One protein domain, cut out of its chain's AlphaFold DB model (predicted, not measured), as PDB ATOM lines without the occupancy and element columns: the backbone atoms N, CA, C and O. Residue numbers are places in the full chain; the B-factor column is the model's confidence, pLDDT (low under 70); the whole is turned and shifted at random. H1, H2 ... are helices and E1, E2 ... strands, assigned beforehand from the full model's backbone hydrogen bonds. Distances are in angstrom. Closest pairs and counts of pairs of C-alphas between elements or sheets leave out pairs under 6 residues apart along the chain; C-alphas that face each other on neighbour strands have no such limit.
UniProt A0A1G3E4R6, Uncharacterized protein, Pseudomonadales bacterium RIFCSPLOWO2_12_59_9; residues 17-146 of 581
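This is residues 17 to 146 of the 581 residues of an uncharacterized protein of Pseudomonadales bacterium RIFCSPLOWO2_12_59_9 (UniProt A0A1G3E4R6). This domain has little regular structure: H3 runs along a small parallel sheet, E1 E3 E2, H4 packs on H3, and residues 36 to 42 stick out. Of 130 printed residues, 50 are in five named helices and three named strands, H1 H2 H3 E1 H4 H5 E2 E3, class mixed. It is only just compact, close to loose, with radius of gyration of the C-alphas 16.6 A and spans of 51, 31 and 29 A.

H3, residues 64 to 75, touches H4, residues 91 to 100, closest at the C-alphas of Val 67 and Pro 93, 5.4 A. Find N 82 of E1, residues 81 to 84, 2.8 A from O 130 of E3, residues 129 to 133. N 131 is 3.0 A from O 112 of E2, residues 111 to 116. Every O i to N i+4 pair in H3 and H4 is within hydrogen-bond range.

Find C-alpha 17 at (-12.141, -29.662, 9.905), where H1, residues 17 to 21, begins; E3 ends at C-alpha 133, (6.232, -39.745, -17.725).

The printed part has no cut, the link E2 to E3 is long, and 33 residues have pLDDT under 70.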
ATOM      1  N   ALA A  17     -10.797 -30.244   9.941       86.06
ATOM      2  CA  ALA A  17     -12.141 -29.662   9.905       86.06
ATOM      3  C   ALA A  17     -12.297 -28.669   8.742       86.06
ATOM      4  O   ALA A  17     -13.310 -28.675   8.047       86.06
ATOM      5  N   PHE A  18     -11.259 -27.874   8.469       86.31
ATOM      6  CA  PHE A  18     -11.262 -26.938   7.349       86.31
ATOM      7  C   PHE A  18     -11.248 -27.670   6.000       86.31
ATOM      8  O   PHE A  18     -12.060 -27.351   5.134       86.31
ATOM      9  N   LEU A  19     -10.431 -28.724   5.848       87.56
ATOM     10  CA  LEU A  19     -10.433 -29.566   4.641       87.56
ATOM     11  C   LEU A  19     -11.825 -30.145   4.344       87.56
ATOM     12  O   LEU A  19     -12.212 -30.283   3.186       87.56
ATOM     13  N   GLU A  20     -12.586 -30.476   5.389       85.50
ATOM     14  CA  GLU A  20     -13.945 -30.998   5.255       85.50
ATOM     15  C   GLU A  20     -14.986 -29.947   4.858       85.50
ATOM     16  O   GLU A  20     -16.032 -30.318   4.328       85.50
ATOM     17  N   SER A  21     -14.703 -28.664   5.073       84.06
ATOM     18  CA  SER A  21     -15.599 -27.563   4.702       84.06
ATOM     19  C   SER A  21     -15.452 -27.114   3.243       84.06
ATOM     20  O   SER A  21     -16.350 -26.478   2.704       84.06
ATOM     21  N   ILE A  22     -14.339 -27.457   2.584       85.31
ATOM     22  CA  ILE A  22     -14.063 -27.021   1.211       85.31
ATOM     23  C   ILE A  22     -14.799 -27.930   0.217       85.31
ATOM     24  O   ILE A  22     -14.534 -29.129   0.151       85.31
ATOM     25  N   GLU A  23     -15.694 -27.373  -0.596       83.44
ATOM     26  CA  GLU A  23     -16.415 -28.131  -1.636       83.44
ATOM     27  C   GLU A  23     -15.578 -28.417  -2.886       83.44
ATOM     28  O   GLU A  23     -15.734 -29.474  -3.502       83.44
ATOM     29  N   GLN A  24     -14.678 -27.496  -3.241       85.75
ATOM     30  CA  GLN A  24     -13.806 -27.597  -4.408       85.75
ATOM     31  C   GLN A  24     -12.345 -27.394  -4.000       85.75
ATOM     32  O   GLN A  24     -11.898 -26.285  -3.723       85.75
ATOM     33  N   LEU A  25     -11.581 -28.483  -3.980       88.50
ATOM     34  CA  LEU A  25     -10.184 -28.505  -3.544       88.50
ATOM     35  C   LEU A  25      -9.219 -27.930  -4.584       88.50
ATOM     36  O   LEU A  25      -8.080 -27.641  -4.233       88.50
ATOM     37  N   SER A  26      -9.650 -27.713  -5.829       83.88
ATOM     38  CA  SER A  26      -8.830 -27.070  -6.870       83.88
ATOM     39  C   SER A  26      -8.264 -25.711  -6.436       83.88
ATOM     40  O   SER A  26      -7.141 -25.393  -6.811       83.88
ATOM     41  N   VAL A  27      -8.964 -24.974  -5.563       82.44
ATOM     42  CA  VAL A  27      -8.480 -23.706  -4.981       82.44
ATOM     43  C   VAL A  27      -7.132 -23.850  -4.262       82.44
ATOM     44  O   VAL A  27      -6.336 -22.918  -4.224       82.44
ATOM     45  N   LEU A  28      -6.827 -25.033  -3.717       86.19
ATOM     46  CA  LEU A  28      -5.581 -25.272  -2.990       86.19
ATOM     47  C   LEU A  28      -4.346 -25.207  -3.899       86.19
ATOM     48  O   LEU A  28      -3.247 -24.964  -3.403       86.19
ATOM     49  N   GLN A  29      -4.510 -25.403  -5.212       82.00
ATOM     50  CA  GLN A  29      -3.415 -25.279  -6.176       82.00
ATOM     51  C   GLN A  29      -2.874 -23.849  -6.224       82.00
ATOM     52  O   GLN A  29      -1.662 -23.646  -6.270       82.00
ATOM     53  N   GLU A  30      -3.763 -22.859  -6.137       79.56
ATOM     54  CA  GLU A  30      -3.413 -21.435  -6.187       79.56
ATOM     55  C   GLU A  30      -2.640 -20.981  -4.939       79.56
ATOM     56  O   GLU A  30      -1.915 -19.986  -4.967       79.56
ATOM     57  N   LEU A  31      -2.739 -21.742  -3.846       81.62
ATOM     58  CA  LEU A  31      -2.052 -21.453  -2.588       81.62
ATOM     59  C   LEU A  31      -0.584 -21.900  -2.600       81.62
ATOM     60  O   LEU A  31       0.195 -21.490  -1.736       81.62
ATOM     61  N   VAL A  32      -0.169 -22.721  -3.571       79.44
ATOM     62  CA  VAL A  32       1.219 -23.185  -3.694       79.44
ATOM     63  C   VAL A  32       2.062 -22.120  -4.402       79.44
ATOM     64  O   VAL A  32       2.395 -22.215  -5.580       79.44
ATOM     65  N   ILE A  33       2.438 -21.081  -3.655       76.00
ATOM     66  CA  ILE A  33       3.187 -19.932  -4.184       76.00
ATOM     67  C   ILE A  33       4.696 -20.162  -4.050       76.00
ATOM     68  O   ILE A  33       5.200 -20.463  -2.963       76.00
ATOM     69  N   ARG A  34       5.441 -19.976  -5.147       74.12
ATOM     70  CA  ARG A  34       6.912 -20.008  -5.145       74.12
ATOM     71  C   ARG A  34       7.475 -18.698  -4.567       74.12
ATOM     72  O   ARG A  34       7.013 -17.638  -4.984       74.12
ATOM     73  N   PRO A  35       8.491 -18.741  -3.684       73.38
ATOM     74  CA  PRO A  35       9.086 -17.529  -3.136       73.38
ATOM     75  C   PRO A  35       9.733 -16.736  -4.264       73.38
ATOM     76  O   PRO A  35      10.526 -17.288  -5.033       73.38
ATOM     77  N   ALA A  36       9.406 -15.447  -4.357       72.94
ATOM     78  CA  ALA A  36       9.993 -14.574  -5.366       72.94
ATOM     79  C   ALA A  36      11.478 -14.321  -5.067       72.94
ATOM     80  O   ALA A  36      12.297 -14.330  -5.980       72.94
ATOM     81  N   ASN A  37      11.828 -14.170  -3.781       72.38
ATOM     82  CA  ASN A  37      13.179 -13.873  -3.308       72.38
ATOM     83  C   ASN A  37      13.538 -14.680  -2.038       72.38
ATOM     84  O   ASN A  37      12.656 -14.995  -1.240       72.38
ATOM     85  N   PRO A  38      14.830 -14.952  -1.756       65.75
ATOM     86  CA  PRO A  38      15.261 -15.680  -0.551       65.75
ATOM     87  C   PRO A  38      14.893 -15.013   0.790       65.75
ATOM     88  O   PRO A  38      14.851 -15.688   1.817       65.75
ATOM     89  N   ALA A  39      14.641 -13.700   0.796       63.12
ATOM     90  CA  ALA A  39      14.216 -12.945   1.979       63.12
ATOM     91  C   ALA A  39      12.717 -13.115   2.311       63.12
ATOM     92  O   ALA A  39      12.296 -12.785   3.414       63.12
ATOM     93  N   ASP A  40      11.926 -13.692   1.401       70.75
ATOM     94  CA  ASP A  40      10.464 -13.850   1.500       70.75
ATOM     95  C   ASP A  40      10.039 -15.032   2.403       70.75
ATOM     96  O   ASP A  40       8.896 -15.476   2.417       70.75
ATOM     97  N   THR A  41      10.977 -15.601   3.166       73.31
ATOM     98  CA  THR A  41      10.749 -16.821   3.962       73.31
ATOM     99  C   THR A  41       9.901 -16.596   5.212       73.31
ATOM    100  O   THR A  41       9.299 -17.549   5.705       73.31
ATOM    101  N   ALA A  42       9.826 -15.360   5.717       77.00
ATOM    102  CA  ALA A  42       9.020 -15.021   6.891       77.00
ATOM    103  C   ALA A  42       7.515 -15.207   6.631       77.00
ATOM    104  O   ALA A  42       6.821 -15.768   7.475       77.00
ATOM    105  N   ARG A  43       7.045 -14.848   5.428       78.12
ATOM    106  CA  ARG A  43       5.638 -14.953   5.010       78.12
ATOM    107  C   ARG A  43       5.090 -16.381   5.087       78.12
ATOM    108  O   ARG A  43       3.930 -16.580   5.413       78.12
ATOM    109  N   TYR A  44       5.926 -17.387   4.836       78.62
ATOM    110  CA  TYR A  44       5.525 -18.802   4.876       78.62
ATOM    111  C   TYR A  44       5.303 -19.352   6.291       78.62
ATOM    112  O   TYR A  44       4.906 -20.505   6.442       78.62
ATOM    113  N   ARG A  45       5.593 -18.563   7.334       78.94
ATOM    114  CA  ARG A  45       5.294 -18.913   8.730       78.94
ATOM    115  C   ARG A  45       3.967 -18.331   9.216       78.94
ATOM    116  O   ARG A  45       3.542 -18.678  10.314       78.94
ATOM    117  N   GLU A  46       3.343 -17.453   8.438       82.44
ATOM    118  CA  GLU A  46       2.091 -16.796   8.803       82.44
ATOM    119  C   GLU A  46       0.881 -17.587   8.273       82.44
ATOM    120  O   GLU A  46       0.947 -18.140   7.170       82.44
ATOM    121  N   PRO A  47      -0.233 -17.663   9.028       82.12
ATOM    122  CA  PRO A  47      -1.474 -18.244   8.528       82.12
ATOM    123  C   PRO A  47      -1.981 -17.514   7.277       82.12
ATOM    124  O   PRO A  47      -2.003 -16.284   7.229       82.12
ATOM    125  N   LEU A  48      -2.439 -18.269   6.277       80.06
ATOM    126  CA  LEU A  48      -3.067 -17.706   5.081       80.06
ATOM    127  C   LEU A  48      -4.529 -17.353   5.378       80.06
ATOM    128  O   LEU A  48      -5.333 -18.234   5.679       80.06
ATOM    129  N   ALA A  49      -4.890 -16.075   5.250       76.75
ATOM    130  CA  ALA A  49      -6.285 -15.654   5.213       76.75
ATOM    131  C   ALA A  49      -6.824 -15.848   3.788       76.75
ATOM    132  O   ALA A  49      -6.369 -15.187   2.855       76.75
ATOM    133  N   ILE A  50      -7.764 -16.778   3.614       71.12
ATOM    134  CA  ILE A  50      -8.381 -17.084   2.318       71.12
ATOM    135  C   ILE A  50      -9.797 -16.517   2.321       71.12
ATOM    136  O   ILE A  50     -10.608 -16.869   3.178       71.12
ATOM    137  N   GLU A  51     -10.107 -15.652   1.357       67.75
ATOM    138  CA  GLU A  51     -11.477 -15.188   1.155       67.75
ATOM    139  C   GLU A  51     -12.349 -16.323   0.608       67.75
ATOM    140  O   GLU A  51     -11.989 -16.998  -0.357       67.75
ATOM    141  N   ALA A  52     -13.536 -16.513   1.190       63.38
ATOM    142  CA  ALA A  52     -14.469 -17.565   0.780       63.38
ATOM    143  C   ALA A  52     -14.903 -17.461  -0.701       63.38
ATOM    144  O   ALA A  52     -15.273 -18.459  -1.311       63.38
ATOM    145  N   SER A  53     -14.818 -16.269  -1.294       59.16
ATOM    146  CA  SER A  53     -15.100 -15.983  -2.707       59.16
ATOM    147  C   SER A  53     -14.116 -16.653  -3.679       59.16
ATOM    148  O   SER A  53     -14.521 -17.046  -4.774       59.16
ATOM    149  N   LEU A  54     -12.846 -16.830  -3.289       59.38
ATOM    150  CA  LEU A  54     -11.819 -17.506  -4.099       59.38
ATOM    151  C   LEU A  54     -12.078 -19.015  -4.211       59.38
ATOM    152  O   LEU A  54     -11.726 -19.641  -5.206       59.38
ATOM    153  N   ILE A  55     -12.771 -19.593  -3.227       59.03
ATOM    154  CA  ILE A  55     -13.100 -21.025  -3.168       59.03
ATOM    155  C   ILE A  55     -14.132 -21.418  -4.249       59.03
ATOM    156  O   ILE A  55     -14.236 -22.590  -4.606       59.03
ATOM    157  N   ALA A  56     -14.865 -20.455  -4.819       55.03
ATOM    158  CA  ALA A  56     -16.005 -20.724  -5.699       55.03
ATOM    159  C   ALA A  56     -15.692 -20.773  -7.214       55.03
ATOM    160  O   ALA A  56     -16.532 -21.262  -7.968       55.03
ATOM    161  N   ASN A  57     -14.533 -20.282  -7.685       53.03
ATOM    162  CA  ASN A  57     -14.404 -19.810  -9.080       53.03
ATOM    163  C   ASN A  57     -13.323 -20.458  -9.977       53.03
ATOM    164  O   ASN A  57     -13.150 -20.007 -11.109       53.03
ATOM    165  N   SER A  58     -12.624 -21.525  -9.575       54.44
ATOM    166  CA  SER A  58     -11.648 -22.165 -10.479       54.44
ATOM    167  C   SER A  58     -12.339 -23.144 -11.450       54.44
ATOM    168  O   SER A  58     -12.620 -24.287 -11.087       54.44
ATOM    169  N   SER A  59     -12.615 -22.731 -12.692       56.31
ATOM    170  CA  SER A  59     -13.103 -23.629 -13.755       56.31
ATOM    171  C   SER A  59     -12.154 -23.597 -14.951       56.31
ATOM    172  O   SER A  59     -12.385 -22.917 -15.948       56.31
ATOM    173  N   ALA A  60     -11.043 -24.324 -14.832       65.75
ATOM    174  CA  ALA A  60     -10.284 -24.748 -16.002       65.75
ATOM    175  C   ALA A  60     -10.927 -26.029 -16.566       65.75
ATOM    176  O   ALA A  60     -11.407 -26.849 -15.780       65.75
ATOM    177  N   PRO A  61     -10.950 -26.230 -17.896       73.12
ATOM    178  CA  PRO A  61     -11.396 -27.492 -18.481       73.12
ATOM    179  C   PRO A  61     -10.497 -28.642 -18.003       73.12
ATOM    180  O   PRO A  61      -9.270 -28.540 -18.047       73.12
ATOM    181  N   ILE A  62     -11.111 -29.729 -17.530       85.56
ATOM    182  CA  ILE A  62     -10.416 -30.884 -16.950       85.56
ATOM    183  C   ILE A  62     -10.373 -32.017 -17.980       85.56
ATOM    184  O   ILE A  62     -11.402 -32.393 -18.540       85.56
ATOM    185  N   ASP A  63      -9.192 -32.603 -18.197       87.62
ATOM    186  CA  ASP A  63      -9.014 -33.739 -19.110       87.62
ATOM    187  C   ASP A  63      -9.777 -34.986 -18.616       87.62
ATOM    188  O   ASP A  63      -9.385 -35.645 -17.648       87.62
ATOM    189  N   ASP A  64     -10.868 -35.319 -19.312       88.12
ATOM    190  CA  ASP A  64     -11.747 -36.449 -18.998       88.12
ATOM    191  C   ASP A  64     -11.033 -37.811 -19.069       88.12
ATOM    192  O   ASP A  64     -11.330 -38.720 -18.290       88.12
ATOM    193  N   VAL A  65     -10.035 -37.960 -19.948       87.38
ATOM    194  CA  VAL A  65      -9.281 -39.214 -20.085       87.38
ATOM    195  C   VAL A  65      -8.449 -39.461 -18.829       87.38
ATOM    196  O   VAL A  65      -8.430 -40.580 -18.306       87.38
ATOM    197  N   ILE A  66      -7.795 -38.418 -18.308       88.75
ATOM    198  CA  ILE A  66      -7.020 -38.503 -17.064       88.75
ATOM    199  C   ILE A  66      -7.955 -38.725 -15.868       88.75
ATOM    200  O   ILE A  66      -7.657 -39.566 -15.018       88.75
ATOM    201  N   VAL A  67      -9.113 -38.055 -15.823       91.69
ATOM    202  CA  VAL A  67     -10.132 -38.261 -14.776       91.69
ATOM    203  C   VAL A  67     -10.586 -39.718 -14.717       91.69
ATOM    204  O   VAL A  67     -10.559 -40.333 -13.650       91.69
ATOM    205  N   ARG A  68     -10.949 -40.316 -15.857       90.81
ATOM    206  CA  ARG A  68     -11.380 -41.722 -15.912       90.81
ATOM    207  C   ARG A  68     -10.283 -42.680 -15.456       90.81
ATOM    208  O   ARG A  68     -10.564 -43.637 -14.739       90.81
ATOM    209  N   ARG A  69      -9.026 -42.417 -15.819       88.12
ATOM    210  CA  ARG A  69      -7.883 -43.214 -15.339       88.12
ATOM    211  C   ARG A  69      -7.703 -43.107 -13.834       88.12
ATOM    212  O   ARG A  69      -7.503 -44.127 -13.185       88.12
ATOM    213  N   LEU A  70      -7.818 -41.901 -13.281       91.44
ATOM    214  CA  LEU A  70      -7.724 -41.675 -11.842       91.44
ATOM    215  C   LEU A  70      -8.804 -42.424 -11.073       91.44
ATOM    216  O   LEU A  70      -8.507 -43.115 -10.103       91.44
ATOM    217  N   LEU A  71     -10.052 -42.314 -11.520       92.25
ATOM    218  CA  LEU A  71     -11.177 -43.004 -10.901       92.25
ATOM    219  C   LEU A  71     -11.001 -44.530 -10.970       92.25
ATOM    220  O   LEU A  71     -11.203 -45.212  -9.966       92.25
ATOM    221  N   ALA A  72     -10.554 -45.064 -12.111       89.44
ATOM    222  CA  ALA A  72     -10.253 -46.488 -12.258       89.44
ATOM    223  C   ALA A  72      -9.087 -46.944 -11.358       89.44
ATOM    224  O   ALA A  72      -9.164 -48.009 -10.747       89.44
ATOM    225  N   ALA A  73      -8.033 -46.139 -11.223       88.81
ATOM    226  CA  ALA A  73      -6.905 -46.427 -10.336       88.81
ATOM    227  C   ALA A  73      -7.296 -46.405  -8.850       88.81
ATOM    228  O   ALA A  73      -6.818 -47.224  -8.068       88.81
ATOM    229  N   LEU A  74      -8.174 -45.481  -8.450       90.56
ATOM    230  CA  LEU A  74      -8.581 -45.307  -7.054       90.56
ATOM    231  C   LEU A  74      -9.637 -46.314  -6.590       90.56
ATOM    232  O   LEU A  74      -9.607 -46.730  -5.427       90.56
ATOM    233  N   TYR A  75     -10.589 -46.656  -7.460       90.62
ATOM    234  CA  TYR A  75     -11.819 -47.354  -7.067       90.62
ATOM    235  C   TYR A  75     -12.086 -48.652  -7.830       90.62
ATOM    236  O   TYR A  75     -12.979 -49.407  -7.441       90.62
ATOM    237  N   ALA A  76     -11.308 -48.947  -8.872       84.94
ATOM    238  CA  ALA A  76     -11.278 -50.258  -9.511       84.94
ATOM    239  C   ALA A  76      -9.938 -50.961  -9.230       84.94
ATOM    240  O   ALA A  76      -9.128 -50.519  -8.420       84.94
ATOM    241  N   LYS A  77      -9.691 -52.090  -9.901       75.12
ATOM    242  CA  LYS A  77      -8.409 -52.817  -9.840       75.12
ATOM    243  C   LYS A  77      -7.368 -52.201 -10.795       75.12
ATOM    244  O   LYS A  77      -6.715 -52.932 -11.534       75.12
ATOM    245  N   GLY A  78      -7.288 -50.871 -10.844       65.56
ATOM    246  CA  GLY A  78      -6.366 -50.140 -11.715       65.56
ATOM    247  C   GLY A  78      -4.961 -50.001 -11.122       65.56
ATOM    248  O   GLY A  78      -4.749 -50.187  -9.924       65.56
ATOM    249  N   GLU A  79      -3.993 -49.662 -11.971       76.50
ATOM    250  CA  GLU A  79      -2.635 -49.329 -11.533       76.50
ATOM    251  C   GLU A  79      -2.603 -47.931 -10.898       76.50
ATOM    252  O   GLU A  79      -3.209 -46.991 -11.404       76.50
ATOM    253  N   SER A  80      -1.870 -47.778  -9.793       82.81
ATOM    254  CA  SER A  80      -1.710 -46.497  -9.081       82.81
ATOM    255  C   SER A  80      -0.803 -45.498  -9.809       82.81
ATOM    256  O   SER A  80      -0.721 -44.330  -9.423       82.81
ATOM    257  N   ALA A  81      -0.092 -45.942 -10.846       86.12
ATOM    258  CA  ALA A  81       0.732 -45.094 -11.691       86.12
ATOM    259  C   ALA A  81      -0.090 -44.570 -12.875       86.12
ATOM    260  O   ALA A  81      -0.606 -45.341 -13.678       86.12
ATOM    261  N   ILE A  82      -0.194 -43.248 -12.985       87.31
ATOM    262  CA  ILE A  82      -0.900 -42.560 -14.063       87.31
ATOM    263  C   ILE A  82       0.130 -41.970 -15.017       87.31
ATOM    264  O   ILE A  82       0.942 -41.125 -14.633       87.31
ATOM    265  N   GLU A  83       0.089 -42.418 -16.268       87.12
ATOM    266  CA  GLU A  83       0.946 -41.889 -17.324       87.12
ATOM    267  C   GLU A  83       0.481 -40.501 -17.775       87.12
ATOM    268  O   GLU A  83      -0.685 -40.311 -18.142       87.12
ATOM    269  N   VAL A  84       1.414 -39.549 -17.773       86.88
ATOM    270  CA  VAL A  84       1.234 -38.165 -18.227       86.88
ATOM    271  C   VAL A  84       2.272 -37.815 -19.294       86.88
ATOM    272  O   VAL A  84       3.417 -38.271 -19.231       86.88
ATOM    273  N   ALA A  85       1.884 -36.989 -20.266       85.75
ATOM    274  CA  ALA A  85       2.763 -36.531 -21.341       85.75
ATOM    275  C   ALA A  85       3.702 -35.411 -20.880       85.75
ATOM    276  O   ALA A  85       4.836 -35.313 -21.350       85.75
ATOM    277  N   SER A  86       3.244 -34.573 -19.947       86.31
ATOM    278  CA  SER A  86       4.053 -33.502 -19.367       86.31
ATOM    279  C   SER A  86       3.806 -33.326 -17.867       86.31
ATOM    280  O   SER A  86       2.702 -33.593 -17.386       86.31
ATOM    281  N   PRO A  87       4.809 -32.848 -17.102       84.94
ATOM    282  CA  PRO A  87       4.617 -32.488 -15.699       84.94
ATOM    283  C   PRO A  87       3.455 -31.498 -15.520       84.94
ATOM    284  O   PRO A  87       3.335 -30.548 -16.288       84.94
ATOM    285  N   GLY A  88       2.622 -31.718 -14.500       84.38
ATOM    286  CA  GLY A  88       1.477 -30.858 -14.165       84.38
ATOM    287  C   GLY A  88       0.137 -31.262 -14.796       84.38
ATOM    288  O   GLY A  88      -0.903 -30.851 -14.296       84.38
ATOM    289  N   GLU A  89       0.113 -32.134 -15.817       87.94
ATOM    290  CA  GLU A  89      -1.154 -32.592 -16.433       87.94
ATOM    291  C   GLU A  89      -2.094 -33.288 -15.436       87.94
ATOM    292  O   GLU A  89      -3.313 -33.250 -15.590       87.94
ATOM    293  N   LEU A  90      -1.531 -33.921 -14.403       89.69
ATOM    294  CA  LEU A  90      -2.303 -34.620 -13.383       89.69
ATOM    295  C   LEU A  90      -2.961 -33.671 -12.367       89.69
ATOM    296  O   LEU A  90      -3.948 -34.058 -11.745       89.69
ATOM    297  N   ASP A  91      -2.441 -32.452 -12.187       89.38
ATOM    298  CA  ASP A  91      -2.816 -31.584 -11.065       89.38
ATOM    299  C   ASP A  91      -4.320 -31.262 -11.086       89.38
ATOM    300  O   ASP A  91      -5.041 -31.587 -10.143       89.38
ATOM    301  N   GLY A  92      -4.831 -30.680 -12.175       89.19
ATOM    302  CA  GLY A  92      -6.254 -30.332 -12.323       89.19
ATOM    303  C   GLY A  92      -7.207 -31.519 -12.089       89.19
ATOM    304  O   GLY A  92      -8.015 -31.464 -11.153       89.19
ATOM    305  N   PRO A  93      -7.095 -32.608 -12.878       91.62
ATOM    306  CA  PRO A  93      -7.903 -33.817 -12.715       91.62
ATOM    307  C   PRO A  93      -7.864 -34.404 -11.303       91.62
ATOM    308  O   PRO A  93      -8.900 -34.795 -10.764       91.62
ATOM    309  N   LEU A  94      -6.688 -34.437 -10.672       93.31
ATOM    310  CA  LEU A  94      -6.522 -35.023  -9.348       93.31
ATOM    311  C   LEU A  94      -7.261 -34.240  -8.269       93.31
ATOM    312  O   LEU A  94      -7.972 -34.844  -7.470       93.31
ATOM    313  N   PHE A  95      -7.133 -32.912  -8.244       91.38
ATOM    314  CA  PHE A  95      -7.847 -32.094  -7.261       91.38
ATOM    315  C   PHE A  95      -9.362 -32.108  -7.490       91.38
ATOM    316  O   PHE A  95     -10.129 -32.054  -6.528       91.38
ATOM    317  N   ALA A  96      -9.810 -32.245  -8.739       90.38
ATOM    318  CA  ALA A  96     -11.227 -32.365  -9.047       90.38
ATOM    319  C   ALA A  96     -11.811 -33.712  -8.573       90.38
ATOM    320  O   ALA A  96     -12.835 -33.726  -7.887       90.38
ATOM    321  N   VAL A  97     -11.113 -34.830  -8.812       93.25
ATOM    322  CA  VAL A  97     -11.476 -36.149  -8.250       93.25
ATOM    323  C   VAL A  97     -11.392 -36.140  -6.719       93.25
ATOM    324  O   VAL A  97     -12.261 -36.685  -6.041       93.25
ATOM    325  N   TRP A  98     -10.394 -35.470  -6.138       93.12
ATOM    326  CA  TRP A  98     -10.269 -35.324  -4.686       93.12
ATOM    327  C   TRP A  98     -11.435 -34.530  -4.079       93.12
ATOM    328  O   TRP A  98     -11.879 -34.840  -2.977       93.12
ATOM    329  N   SER A  99     -11.987 -33.561  -4.817       91.31
ATOM    330  CA  SER A  99     -13.169 -32.785  -4.406       91.31
ATOM    331  C   SER A  99     -14.452 -33.621  -4.385       91.31
ATOM    332  O   SER A  99     -15.354 -33.353  -3.596       91.31
ATOM    333  N   GLN A 100     -14.539 -34.658  -5.223       92.00
ATOM    334  CA  GLN A 100     -15.670 -35.589  -5.253       92.00
ATOM    335  C   GLN A 100     -15.708 -36.509  -4.020       92.00
ATOM    336  O   GLN A 100     -16.775 -36.970  -3.610       92.00
ATOM    337  N   GLN A 101     -14.556 -36.761  -3.392       92.94
ATOM    338  CA  GLN A 101     -14.452 -37.605  -2.203       92.94
ATOM    339  C   GLN A 101     -15.130 -36.959  -0.992       92.94
ATOM    340  O   GLN A 101     -14.939 -35.780  -0.700       92.94
ATOM    341  N   TRP A 102     -15.886 -37.757  -0.238       92.56
ATOM    342  CA  TRP A 102     -16.499 -37.292   1.003       92.56
ATOM    343  C   TRP A 102     -15.448 -37.017   2.093       92.56
ATOM    344  O   TRP A 102     -14.369 -37.624   2.072       92.56
ATOM    345  N   PRO A 103     -15.767 -36.144   3.071       89.56
ATOM    346  CA  PRO A 103     -14.911 -35.716   4.184       89.56
ATOM    347  C   PRO A 103     -13.878 -36.732   4.700       89.56
ATOM    348  O   PRO A 103     -12.666 -36.510   4.635       89.56
ATOM    349  N   ARG A 104     -14.347 -37.899   5.139       89.50
ATOM    350  CA  ARG A 104     -13.500 -38.940   5.726       89.50
ATOM    351  C   ARG A 104     -12.574 -39.624   4.711       89.50
ATOM    352  O   ARG A 104     -11.444 -39.957   5.065       89.50
ATOM    353  N   LEU A 105     -13.029 -39.819   3.470       91.31
ATOM    354  CA  LEU A 105     -12.252 -40.460   2.407       91.31
ATOM    355  C   LEU A 105     -11.110 -39.558   1.923       91.31
ATOM    356  O   LEU A 105      -9.975 -40.022   1.804       91.31
ATOM    357  N   ARG A 106     -11.382 -38.259   1.737       90.44
ATOM    358  CA  ARG A 106     -10.377 -37.299   1.252       90.44
ATOM    359  C   ARG A 106      -9.220 -37.056   2.210       90.44
ATOM    360  O   ARG A 106      -8.114 -36.800   1.748       90.44
ATOM    361  N   ARG A 107      -9.436 -37.195   3.522       88.56
ATOM    362  CA  ARG A 107      -8.381 -37.073   4.550       88.56
ATOM    363  C   ARG A 107      -7.252 -38.094   4.392       88.56
ATOM    364  O   ARG A 107      -6.130 -37.828   4.806       88.56
ATOM    365  N   ASN A 108      -7.553 -39.262   3.829       86.62
ATOM    366  CA  ASN A 108      -6.621 -40.387   3.746       86.62
ATOM    367  C   ASN A 108      -6.009 -40.562   2.350       86.62
ATOM    368  O   ASN A 108      -5.298 -41.541   2.126       86.62
ATOM    369  N   LEU A 109      -6.298 -39.658   1.408       91.00
ATOM    370  CA  LEU A 109      -5.737 -39.717   0.064       91.00
ATOM    371  C   LEU A 109      -4.293 -39.198   0.068       91.00
ATOM    372  O   LEU A 109      -4.021 -38.077   0.490       91.00
ATOM    373  N   ARG A 110      -3.368 -40.013  -0.429       91.25
ATOM    374  CA  ARG A 110      -1.953 -39.683  -0.592       91.25
ATOM    375  C   ARG A 110      -1.606 -39.764  -2.061       91.25
ATOM    376  O   ARG A 110      -1.749 -40.816  -2.675       91.25
ATOM    377  N   PHE A 111      -1.089 -38.687  -2.624       91.81
ATOM    378  CA  PHE A 111      -0.755 -38.649  -4.039       91.81
ATOM    379  C   PHE A 111       0.562 -37.928  -4.300       91.81
ATOM    380  O   PHE A 111       1.034 -37.145  -3.476       91.81
ATOM    381  N   GLN A 112       1.137 -38.188  -5.470       89.06
ATOM    382  CA  GLN A 112       2.310 -37.498  -5.986       89.06
ATOM    383  C   GLN A 112       2.063 -37.101  -7.445       89.06
ATOM    384  O   GLN A 112       1.936 -37.969  -8.308       89.06
ATOM    385  N   THR A 113       2.054 -35.797  -7.730       88.25
ATOM    386  CA  THR A 113       1.876 -35.274  -9.096       88.25
ATOM    387  C   THR A 113       3.181 -34.991  -9.833       88.25
ATOM    388  O   THR A 113       3.182 -34.812 -11.050       88.25
ATOM    389  N   SER A 114       4.320 -35.015  -9.132       85.12
ATOM    390  CA  SER A 114       5.629 -34.902  -9.771       85.12
ATOM    391  C   SER A 114       5.928 -36.150 -10.604       85.12
ATOM    392  O   SER A 114       6.127 -37.243 -10.067       85.12
ATOM    393  N   ALA A 115       5.954 -35.969 -11.924       82.31
ATOM    394  CA  ALA A 115       6.132 -37.054 -12.875       82.31
ATOM    395  C   ALA A 115       7.567 -37.610 -12.828       82.31
ATOM    396  O   ALA A 115       8.543 -36.876 -12.999       82.31
ATOM    397  N   SER A 116       7.696 -38.914 -12.574       79.31
ATOM    398  CA  SER A 116       8.976 -39.638 -12.557       79.31
ATOM    399  C   SER A 116       9.218 -40.343 -13.894       79.31
ATOM    400  O   SER A 116       8.273 -40.818 -14.515       79.31
ATOM    401  N   GLN A 117      10.480 -40.464 -14.322       71.12
ATOM    402  CA  GLN A 117      10.854 -41.281 -15.493       71.12
ATOM    403  C   GLN A 117      10.908 -42.789 -15.190       71.12
ATOM    404  O   GLN A 117      10.982 -43.599 -16.105       71.12
ATOM    405  N   VAL A 118      10.908 -43.176 -13.910       64.06
ATOM    406  CA  VAL A 118      11.030 -44.575 -13.473       64.06
ATOM    407  C   VAL A 118       9.887 -44.911 -12.520       64.06
ATOM    408  O   VAL A 118       9.630 -44.143 -11.583       64.06
ATOM    409  N   HIS A 119       9.244 -46.070 -12.720       60.94
ATOM    410  CA  HIS A 119       8.378 -46.686 -11.713       60.94
ATOM    411  C   HIS A 119       9.213 -46.967 -10.463       60.94
ATOM    412  O   HIS A 119      10.063 -47.857 -10.450       60.94
ATOM    413  N   ARG A 120       9.030 -46.166  -9.412       56.22
ATOM    414  CA  ARG A 120       9.769 -46.370  -8.165       56.22
ATOM    415  C   ARG A 120       9.307 -47.670  -7.507       56.22
ATOM    416  O   ARG A 120       8.120 -47.846  -7.251       56.22
ATOM    417  N   SER A 121      10.259 -48.541  -7.179       48.94
ATOM    418  CA  SER A 121      10.035 -49.685  -6.289       48.94
ATOM    419  C   SER A 121       9.517 -49.211  -4.918       48.94
ATOM    420  O   SER A 121       9.887 -48.121  -4.468       48.94
ATOM    421  N   PRO A 122       8.678 -50.006  -4.227       47.56
ATOM    422  CA  PRO A 122       7.954 -49.582  -3.031       47.56
ATOM    423  C   PRO A 122       8.899 -49.498  -1.827       47.56
ATOM    424  O   PRO A 122       9.060 -50.451  -1.072       47.56
ATOM    425  N   GLY A 123       9.537 -48.346  -1.642       46.75
ATOM    426  CA  GLY A 123      10.415 -48.081  -0.511       46.75
ATOM    427  C   GLY A 123      10.070 -46.748   0.135       46.75
ATOM    428  O   GLY A 123      10.372 -45.697  -0.415       46.75
ATOM    429  N   VAL A 124       9.496 -46.817   1.338       52.84
ATOM    430  CA  VAL A 124       9.341 -45.752   2.353       52.84
ATOM    431  C   VAL A 124       8.010 -44.973   2.383       52.84
ATOM    432  O   VAL A 124       7.487 -44.794   3.480       52.84
ATOM    433  N   ALA A 125       7.375 -44.599   1.265       61.41
ATOM    434  CA  ALA A 125       6.045 -43.953   1.294       61.41
ATOM    435  C   ALA A 125       5.070 -44.579   0.283       61.41
ATOM    436  O   ALA A 125       5.327 -44.583  -0.918       61.41
ATOM    437  N   ARG A 126       3.941 -45.114   0.771       77.31
ATOM    438  CA  ARG A 126       2.851 -45.618  -0.081       77.31
ATOM    439  C   ARG A 126       1.947 -44.451  -0.485       77.31
ATOM    440  O   ARG A 126       1.208 -43.939   0.357       77.31
ATOM    441  N   PHE A 127       2.054 -44.038  -1.745       86.00
ATOM    442  CA  PHE A 127       1.095 -43.159  -2.410       86.00
ATOM    443  C   PHE A 127       0.018 -44.003  -3.087       86.00
ATOM    444  O   PHE A 127       0.297 -45.088  -3.594       86.00
ATOM    445  N   ASP A 128      -1.200 -43.485  -3.092       88.81
ATOM    446  CA  ASP A 128      -2.345 -44.095  -3.759       88.81
ATOM    447  C   ASP A 128      -2.335 -43.806  -5.254       88.81
ATOM    448  O   ASP A 128      -2.766 -44.642  -6.038       88.81
ATOM    449  N   ILE A 129      -1.819 -42.632  -5.630       91.25
ATOM    450  CA  ILE A 129      -1.662 -42.183  -7.011       91.25
ATOM    451  C   ILE A 129      -0.275 -41.576  -7.201       91.25
ATOM    452  O   ILE A 129       0.179 -40.764  -6.391       91.25
ATOM    453  N   THR A 130       0.387 -41.944  -8.293       89.81
ATOM    454  CA  THR A 130       1.684 -41.395  -8.708       89.81
ATOM    455  C   THR A 130       1.662 -41.032 -10.188       89.81
ATOM    456  O   THR A 130       1.055 -41.742 -10.982       89.81
ATOM    457  N   ALA A 131       2.326 -39.942 -10.571       89.25
ATOM    458  CA  ALA A 131       2.518 -39.576 -11.973       89.25
ATOM    459  C   ALA A 131       3.803 -40.196 -12.549       89.25
ATOM    460  O   ALA A 131       4.874 -40.125 -11.935       89.25
ATOM    461  N   VAL A 132       3.721 -40.748 -13.760       88.44
ATOM    462  CA  VAL A 132       4.866 -41.291 -14.509       88.44
ATOM    463  C   VAL A 132       4.896 -40.666 -15.898       88.44
ATOM    464  O   VAL A 132       3.856 -40.513 -16.531       88.44
ATOM    465  N   LEU A 133       6.079 -40.260 -16.365       85.94
ATOM    466  CA  LEU A 133       6.232 -39.745 -17.725       85.94
ATOM    467  C   LEU A 133       6.125 -40.901 -18.719       85.94
ATOM    468  O   LEU A 133       6.903 -41.851 -18.646       85.94
ATOM    469  N   GLY A 134       5.185 -40.799 -19.654       81.88
ATOM    470  CA  GLY A 134       4.926 -41.826 -20.656       81.88
ATOM    471  C   GLY A 134       4.297 -41.250 -21.921       81.88
ATOM    472  O   GLY A 134       3.843 -40.105 -21.954       81.88
ATOM    473  N   LEU A 135       4.280 -42.049 -22.987       68.44
ATOM    474  CA  LEU A 135       3.502 -41.734 -24.186       68.44
ATOM    475  C   LEU A 135       2.032 -41.973 -23.860       68.44
ATOM    476  O   LEU A 135       1.718 -43.065 -23.407       68.44
ATOM    477  N   ARG A 136       1.143 -40.998 -24.105       62.53
ATOM    478  CA  ARG A 136      -0.303 -41.161 -23.863       62.53
ATOM    479  C   ARG A 136      -0.788 -42.479 -24.494       62.53
ATOM    480  O   ARG A 136      -0.817 -42.563 -25.720       62.53
ATOM    481  N   PRO A 137      -1.217 -43.483 -23.709       56.47
ATOM    482  CA  PRO A 137      -1.903 -44.636 -24.269       56.47
ATOM    483  C   PRO A 137      -3.221 -44.176 -24.884       56.47
ATOM    484  O   PRO A 137      -3.922 -43.349 -24.291       56.47
ATOM    485  N   GLU A 138      -3.594 -44.722 -26.036       52.62
ATOM    486  CA  GLU A 138      -4.938 -44.550 -26.578       52.62
ATOM    487  C   GLU A 138      -5.946 -45.324 -25.720       52.62
ATOM    488  O   GLU A 138      -5.840 -46.543 -25.587       52.62
ATOM    489  N   ALA A 139      -6.916 -44.586 -25.166       54.44
ATOM    490  CA  ALA A 139      -8.061 -45.056 -24.382       54.44
ATOM    491  C   ALA A 139      -7.738 -45.928 -23.145       54.44
ATOM    492  O   ALA A 139      -6.703 -46.574 -23.006       54.44
ATOM    493  N   VAL A 140      -8.646 -45.925 -22.168       55.44
ATOM    494  CA  VAL A 140      -8.576 -46.857 -21.036       55.44
ATOM    495  C   VAL A 140      -8.902 -48.251 -21.578       55.44
ATOM    496  O   VAL A 140     -10.047 -48.521 -21.926       55.44
ATOM    497  N   LYS A 141      -7.911 -49.147 -21.676       49.41
ATOM    498  CA  LYS A 141      -8.148 -50.575 -21.953       49.41
ATOM    499  C   LYS A 141      -8.675 -51.261 -20.690       49.41
ATOM    500  O   LYS A 141      -7.987 -52.080 -20.085       49.41
ATOM    501  N   THR A 142      -9.887 -50.923 -20.262       49.62
ATOM    502  CA  THR A 142     -10.609 -51.702 -19.253       49.62
ATOM    503  C   THR A 142     -10.967 -53.046 -19.881       49.62
ATOM    504  O   THR A 142     -11.864 -53.153 -20.712       49.62
ATOM    505  N   ARG A 143     -10.221 -54.100 -19.535       43.19
ATOM    506  CA  ARG A 143     -10.679 -55.474 -19.756       43.19
ATOM    507  C   ARG A 143     -11.857 -55.709 -18.802       43.19
ATOM    508  O   ARG A 143     -11.576 -55.965 -17.638       43.19
ATOM    509  N   SER A 144     -13.103 -55.587 -19.276       43.62
ATOM    510  CA  SER A 144     -14.329 -56.277 -18.794       43.62
ATOM    511  C   SER A 144     -15.602 -55.409 -18.863       43.62
ATOM    512  O   SER A 144     -15.522 -54.193 -18.736       43.62
ATOM    513  N   GLU A 145     -16.726 -56.113 -19.085       47.59
ATOM    514  CA  GLU A 145     -18.167 -55.854 -18.858       47.59
ATOM    515  C   GLU A 145     -18.702 -54.404 -18.864       47.59
ATOM    516  O   GLU A 145     -18.226 -53.527 -18.151       47.59
ATOM    517  N   GLU A 146     -19.805 -54.169 -19.590       51.44
ATOM    518  CA  GLU A 146     -20.509 -52.872 -19.702       51.44
ATOM    519  C   GLU A 146     -20.783 -52.182 -18.346       51.44
ATOM    520  O   GLU A 146     -20.742 -50.952 -18.249       51.44
TER     521      GLU A 146